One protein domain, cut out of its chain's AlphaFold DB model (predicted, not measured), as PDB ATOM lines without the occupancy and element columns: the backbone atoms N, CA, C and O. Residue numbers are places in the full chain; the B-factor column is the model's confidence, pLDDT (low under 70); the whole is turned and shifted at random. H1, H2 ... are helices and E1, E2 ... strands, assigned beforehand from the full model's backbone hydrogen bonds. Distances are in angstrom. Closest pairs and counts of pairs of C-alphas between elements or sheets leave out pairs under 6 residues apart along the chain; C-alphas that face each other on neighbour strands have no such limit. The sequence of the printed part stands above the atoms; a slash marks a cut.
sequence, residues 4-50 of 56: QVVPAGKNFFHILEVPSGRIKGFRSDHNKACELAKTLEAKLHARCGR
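Overview. This is residues 4 to 50 of the 56 residues of an uncharacterized protein of Pseudomonas lactis (UniProt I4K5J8). A small sheet of three strands is covered on one face by a single long helix, H1, which runs along the strands and whose last part, residues 45 to 48, sticks out past the sheet together with residues 49 and 50. The two parts make two layers, with the helix over one face of the sheet and no named element on the other. The printed part has 47 residues with three named strands and then one named helix, in the order E1, E2, E3, H1, and the class is mixed, helices and strands. The sheet has the order E1, E2, E3, all antiparallel. The whole is only just compact, close to loose, with a radius of gyration of the C-alphas of 11.0 A, and its C-alphas span 39 by 19 by 11 A, only just a rod.

Along the chain. E1 is residues 4 to 9, 15.5 A from first to last C-alpha, and begins at C-alpha 4 at (-8.361, -44.402, 47.763). E2 is residues 12 to 17 and measures 16.3 A. E3 is residues 23 to 26, 9.5 A long, and ends at C-alpha 26 at (-2.378, -39.082, 38.447). H1 is residues 30 to 48, 26.5 A long, and ends at C-alpha 48 at (0.503, -37.888, 62.365).

Arrangement. The three strands form a meander, each strand the antiparallel neighbour of the one before, with E1 and E3 as edge strands and E2 as the inner strand. E1 and E2 are a hairpin, their directions 152 degrees apart; N 6 and O 14 are within hydrogen-bond range at 2.8 A, as are N 14 and O 6 at 2.8 A. E2 and E3 are a hairpin too, at 150 degrees, with N 15 and O 24 within range at 2.8 A and N 24 and O 15 at 2.9 A. H1 is on the sheet, at a height over the sheet of 9.2 A. It lies over E2 and, only just, over E1, on which 3 of its C-alphas fall. On the local plane its line and that of E2 stand at 16 degrees, and it runs along the strands. The closest C-alphas of E2 and H1 are those of Ile 15 and Ala 37, 6.4 A apart; for E1 and H1 they are those of Val 5 and Cys 34, at 6.7 A. In H1 every O i to N i+4 pair is within hydrogen-bond range.

Size, cuts and confidence. The two C-alphas farthest apart are those of Lys 10 and Arg 50, at 38.8 A. The printed part has no cut, and its three links, E1 to E2, E2 to E3 and E3 to H1, are tight. Residues 45 to 50, of which 45 to 48 belong to H1, stand free. The mean pLDDT of the printed part is 81.5, and residues 47 to 50 are under 70.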
ATOM      1  N   GLN A   4      -7.594 -43.561  48.678       84.94
ATOM      2  CA  GLN A   4      -8.361 -44.402  47.763       84.94
ATOM      3  C   GLN A   4      -7.977 -44.092  46.317       84.94
ATOM      4  O   GLN A   4      -7.906 -42.930  45.918       84.94
ATOM      5  N   VAL A   5      -7.732 -45.136  45.525       87.12
ATOM      6  CA  VAL A   5      -7.465 -45.003  44.090       87.12
ATOM      7  C   VAL A   5      -8.788 -45.119  43.341       87.12
ATOM      8  O   VAL A   5      -9.427 -46.166  43.372       87.12
ATOM      9  N   VAL A   6      -9.192 -44.049  42.662       86.25
ATOM     10  CA  VAL A   6     -10.427 -43.977  41.875       86.25
ATOM     11  C   VAL A   6     -10.064 -43.907  40.388       86.25
ATOM     12  O   VAL A   6      -9.341 -42.993  39.983       86.25
ATOM     13  N   PRO A   7     -10.525 -44.843  39.543       85.75
ATOM     14  CA  PRO A   7     -10.350 -44.736  38.098       85.75
ATOM     15  C   PRO A   7     -11.228 -43.599  37.559       85.75
ATOM     16  O   PRO A   7     -12.420 -43.549  37.842       85.75
ATOM     17  N   ALA A   8     -10.646 -42.680  36.788       83.81
ATOM     18  CA  ALA A   8     -11.367 -41.533  36.223       83.81
ATOM     19  C   ALA A   8     -11.374 -41.487  34.690       83.81
ATOM     20  O   ALA A   8     -12.073 -40.665  34.106       83.81
ATOM     21  N   GLY A   9     -10.633 -42.373  34.026       82.25
ATOM     22  CA  GLY A   9     -10.654 -42.485  32.572       82.25
ATOM     23  C   GLY A   9      -9.545 -43.379  32.033       82.25
ATOM     24  O   GLY A   9      -8.852 -44.067  32.786       82.25
ATOM     25  N   LYS A  10      -9.357 -43.352  30.709       79.00
ATOM     26  CA  LYS A  10      -8.289 -44.095  30.024       79.00
ATOM     27  C   LYS A  10      -6.923 -43.608  30.532       79.00
ATOM     28  O   LYS A  10      -6.559 -42.458  30.305       79.00
ATOM     29  N   ASN A  11      -6.208 -44.470  31.256       76.88
ATOM     30  CA  ASN A  11      -4.910 -44.191  31.892       76.88
ATOM     31  C   ASN A  11      -4.930 -42.995  32.862       76.88
ATOM     32  O   ASN A  11      -3.925 -42.302  33.049       76.88
ATOM     33  N   PHE A  12      -6.087 -42.738  33.472       83.81
ATOM     34  CA  PHE A  12      -6.266 -41.634  34.399       83.81
ATOM     35  C   PHE A  12      -6.813 -42.149  35.728       83.81
ATOM     36  O   PHE A  12      -7.925 -42.679  35.798       83.81
ATOM     37  N   PHE A  13      -6.030 -41.967  36.789       87.75
ATOM     38  CA  PHE A  13      -6.375 -42.383  38.142       87.75
ATOM     39  C   PHE A  13      -6.332 -41.182  39.078       87.75
ATOM     40  O   PHE A  13      -5.451 -40.331  39.003       87.75
ATOM     41  N   HIS A  14      -7.287 -41.116  39.988       89.56
ATOM     42  CA  HIS A  14      -7.299 -40.168  41.085       89.56
ATOM     43  C   HIS A  14      -6.862 -40.876  42.359       89.56
ATOM     44  O   HIS A  14      -7.333 -41.967  42.657       89.56
ATOM     45  N   ILE A  15      -5.990 -40.241  43.132       88.81
ATOM     46  CA  ILE A  15      -5.714 -40.639  44.509       88.81
ATOM     47  C   ILE A  15      -6.481 -39.666  45.397       88.81
ATOM     48  O   ILE A  15      -6.107 -38.498  45.513       88.81
ATOM     49  N   LEU A  16      -7.584 -40.140  45.964       88.06
ATOM     50  CA  LEU A  16      -8.401 -39.416  46.928       88.06
ATOM     51  C   LEU A  16      -7.799 -39.595  48.322       88.06
ATOM     52  O   LEU A  16      -7.659 -40.718  48.798       88.06
ATOM     53  N   GLU A  17      -7.464 -38.493  48.976       86.62
ATOM     54  CA  GLU A  17      -7.115 -38.450  50.392       86.62
ATOM     55  C   GLU A  17      -8.399 -38.323  51.216       86.62
ATOM     56  O   GLU A  17      -9.049 -37.280  51.214       86.62
ATOM     57  N   VAL A  18      -8.769 -39.390  51.924       82.75
ATOM     58  CA  VAL A  18      -9.987 -39.457  52.745       82.75
ATOM     59  C   VAL A  18     -10.008 -38.410  53.870       82.75
ATOM     60  O   VAL A  18     -11.023 -37.731  54.002       82.75
ATOM     61  N   PRO A  19      -8.936 -38.210  54.668       79.88
ATOM     62  CA  PRO A  19      -9.002 -37.300  55.815       79.88
ATOM     63  C   PRO A  19      -9.020 -35.813  55.439       79.88
ATOM     64  O   PRO A  19      -9.495 -34.999  56.221       79.88
ATOM     65  N   SER A  20      -8.497 -35.439  54.269       79.38
ATOM     66  CA  SER A  20      -8.442 -34.041  53.817       79.38
ATOM     67  C   SER A  20      -9.448 -33.724  52.706       79.38
ATOM     68  O   SER A  20      -9.603 -32.562  52.336       79.38
ATOM     69  N   GLY A  21     -10.080 -34.747  52.119       81.69
ATOM     70  CA  GLY A  21     -10.884 -34.627  50.902       81.69
ATOM     71  C   GLY A  21     -10.071 -34.257  49.656       81.69
ATOM     72  O   GLY A  21     -10.643 -33.909  48.623       81.69
ATOM     73  N   ARG A  22      -8.732 -34.286  49.718       84.06
ATOM     74  CA  ARG A  22      -7.883 -33.809  48.625       84.06
ATOM     75  C   ARG A  22      -7.741 -34.868  47.545       84.06
ATOM     76  O   ARG A  22      -7.229 -35.958  47.782       84.06
ATOM     77  N   ILE A  23      -8.110 -34.513  46.322       86.19
ATOM     78  CA  ILE A  23      -7.931 -35.379  45.158       86.19
ATOM     79  C   ILE A  23      -6.636 -35.001  44.444       86.19
ATOM     80  O   ILE A  23      -6.405 -33.838  44.105       86.19
ATOM     81  N   LYS A  24      -5.787 -35.994  44.182       84.12
ATOM     82  CA  LYS A  24      -4.627 -35.856  43.302       84.12
ATOM     83  C   LYS A  24      -4.857 -36.626  42.012       84.12
ATOM     84  O   LYS A  24      -4.924 -37.850  42.021       84.12
ATOM     85  N   GLY A  25      -4.949 -35.898  40.902       85.25
ATOM     86  CA  GLY A  25      -4.939 -36.492  39.568       85.25
ATOM     87  C   GLY A  25      -3.573 -37.081  39.246       85.25
ATOM     88  O   GLY A  25      -2.549 -36.410  39.382       85.25
ATOM     89  N   PHE A  26      -3.565 -38.336  38.818       83.38
ATOM     90  CA  PHE A  26      -2.378 -39.082  38.447       83.38
ATOM     91  C   PHE A  26      -2.583 -39.737  37.077       83.38
ATOM     92  O   PHE A  26      -3.452 -40.585  36.873       83.38
ATOM     93  N   ARG A  27      -1.774 -39.313  36.105       82.31
ATOM     94  CA  ARG A  27      -1.787 -39.827  34.729       82.31
ATOM     95  C   ARG A  27      -0.722 -40.900  34.569       82.31
ATOM     96  O   ARG A  27       0.391 -40.603  34.147       82.31
ATOM     97  N   SER A  28      -1.020 -42.124  34.986       81.25
ATOM     98  CA  SER A  28      -0.157 -43.302  34.800       81.25
ATOM     99  C   SER A  28      -0.980 -44.580  35.009       81.25
ATOM    100  O   SER A  28      -2.203 -44.539  34.951       81.25
ATOM    101  N   ASP A  29      -0.322 -45.711  35.250       84.81
ATOM    102  CA  ASP A  29      -0.941 -47.014  35.485       84.81
ATOM    103  C   ASP A  29      -1.498 -47.178  36.905       84.81
ATOM    104  O   ASP A  29      -1.046 -46.538  37.861       84.81
ATOM    105  N   HIS A  30      -2.424 -48.128  37.054       82.50
ATOM    106  CA  HIS A  30      -3.020 -48.497  38.339       82.50
ATOM    107  C   HIS A  30      -1.965 -48.872  39.397       82.50
ATOM    108  O   HIS A  30      -2.066 -48.443  40.546       82.50
ATOM    109  N   ASN A  31      -0.915 -49.603  39.000       86.88
ATOM    110  CA  ASN A  31       0.169 -50.007  39.904       86.88
ATOM    111  C   ASN A  31       0.887 -48.801  40.517       86.88
ATOM    112  O   ASN A  31       1.005 -48.708  41.737       86.88
ATOM    113  N   LYS A  32       1.274 -47.826  39.683       87.69
ATOM    114  CA  LYS A  32       1.926 -46.596  40.148       87.69
ATOM    115  C   LYS A  32       0.993 -45.755  41.024       87.69
ATOM    116  O   LYS A  32       1.437 -45.166  42.006       87.69
ATOM    117  N   ALA A  33      -0.303 -45.713  40.698       86.94
ATOM    118  CA  ALA A  33      -1.296 -45.030  41.526       86.94
ATOM    119  C   ALA A  33      -1.420 -45.677  42.919       86.94
ATOM    120  O   ALA A  33      -1.495 -44.971  43.925       86.94
ATOM    121  N   CYS A  34      -1.374 -47.011  42.989       85.69
ATOM    122  CA  CYS A  34      -1.390 -47.764  44.242       85.69
ATOM    123  C   CYS A  34      -0.112 -47.542  45.074       85.69
ATOM    124  O   CYS A  34      -0.200 -47.267  46.271       85.69
ATOM    125  N   GLU A  35       1.075 -47.578  44.459       90.19
ATOM    126  CA  GLU A  35       2.343 -47.264  45.142       90.19
ATOM    127  C   GLU A  35       2.367 -45.840  45.703       90.19
ATOM    128  O   GLU A  35       2.805 -45.608  46.836       90.19
ATOM    129  N   LEU A  36       1.858 -44.876  44.933       86.25
ATOM    130  CA  LEU A  36       1.774 -43.490  45.371       86.25
ATOM    131  C   LEU A  36       0.789 -43.334  46.538       86.25
ATOM    132  O   LEU A  36       1.117 -42.641  47.500       86.25
ATOM    133  N   ALA A  37      -0.362 -44.014  46.506       86.31
ATOM    134  CA  ALA A  37      -1.314 -44.029  47.618       86.31
ATOM    135  C   ALA A  37      -0.677 -44.585  48.904       86.31
ATOM    136  O   ALA A  37      -0.756 -43.934  49.945       86.31
ATOM    137  N   LYS A  38       0.050 -45.709  48.823       86.75
ATOM    138  CA  LYS A  38       0.789 -46.289  49.964       86.75
ATOM    139  C   LYS A  38       1.880 -45.359  50.490       86.75
ATOM    140  O   LYS A  38       2.033 -45.198  51.695       86.75
ATOM    141  N   THR A  39       2.630 -44.715  49.599       86.75
ATOM    142  CA  THR A  39       3.683 -43.761  49.981       86.75
ATOM    143  C   THR A  39       3.098 -42.541  50.687       86.75
ATOM    144  O   THR A  39       3.682 -42.021  51.637       86.75
ATOM    145  N   LEU A  40       1.948 -42.054  50.220       83.38
ATOM    146  CA  LEU A  40       1.233 -40.952  50.853       83.38
ATOM    147  C   LEU A  40       0.661 -41.371  52.209       83.38
ATOM    148  O   LEU A  40       0.822 -40.619  53.168       83.38
ATOM    149  N   GLU A  41       0.096 -42.577  52.313       84.06
ATOM    150  CA  GLU A  41      -0.354 -43.174  53.575       84.06
ATOM    151  C   GLU A  41       0.805 -43.245  54.568       84.06
ATOM    152  O   GLU A  41       0.718 -42.656  55.640       84.06
ATOM    153  N   ALA A  42       1.945 -43.818  54.179       84.88
ATOM    154  CA  ALA A  42       3.143 -43.878  55.012       84.88
ATOM    155  C   ALA A  42       3.650 -42.487  55.434       84.88
ATOM    156  O   ALA A  42       4.008 -42.286  56.591       84.88
ATOM    157  N   LYS A  43       3.639 -41.492  54.536       82.69
ATOM    158  CA  LYS A  43       4.012 -40.102  54.865       82.69
ATOM    159  C   LYS A  43       3.023 -39.438  55.820       82.69
ATOM    160  O   LYS A  43       3.438 -38.630  56.648       82.69
ATOM    161  N   LEU A  44       1.731 -39.727  55.693       76.06
ATOM    162  CA  LEU A  44       0.701 -39.205  56.584       76.06
ATOM    163  C   LEU A  44       0.772 -39.882  57.953       76.06
ATOM    164  O   LEU A  44       0.747 -39.186  58.959       76.06
ATOM    165  N   HIS A  45       0.979 -41.197  57.998       72.62
ATOM    166  CA  HIS A  45       1.290 -41.934  59.221       72.62
ATOM    167  C   HIS A  45       2.583 -41.440  59.872       72.62
ATOM    168  O   HIS A  45       2.624 -41.309  61.084       72.62
ATOM    169  N   ALA A  46       3.619 -41.085  59.109       70.44
ATOM    170  CA  ALA A  46       4.829 -40.481  59.665       70.44
ATOM    171  C   ALA A  46       4.589 -39.053  60.189       70.44
ATOM    172  O   ALA A  46       5.162 -38.662  61.205       70.44
ATOM    173  N   ARG A  47       3.722 -38.267  59.530       66.31
ATOM    174  CA  ARG A  47       3.360 -36.906  59.969       66.31
ATOM    175  C   ARG A  47       2.422 -36.882  61.176       66.31
ATOM    176  O   ARG A  47       2.621 -36.052  62.054       66.31
ATOM    177  N   CYS A  48       1.437 -37.773  61.240       58.38
ATOM    178  CA  CYS A  48       0.503 -37.888  62.365       58.38
ATOM    179  C   CYS A  48       0.976 -38.869  63.449       58.38
ATOM    180  O   CYS A  48       0.479 -38.827  64.568       58.38
ATOM    181  N   GLY A  49       1.978 -39.704  63.173       52.38
ATOM    182  CA  GLY A  49       2.571 -40.648  64.126       52.38
ATOM    183  C   GLY A  49       3.418 -39.990  65.215       52.38
ATOM    184  O   GLY A  49       3.779 -40.653  66.178       52.38
ATOM    185  N   ARG A  50       3.687 -38.678  65.121       49.25
ATOM    186  CA  ARG A  50       4.227 -37.894  66.246       49.25
ATOM    187  C   ARG A  50       3.136 -37.393  67.209       49.25
ATOM    188  O   ARG A  50       3.473 -36.861  68.256       49.25
TER     189      ARG A  50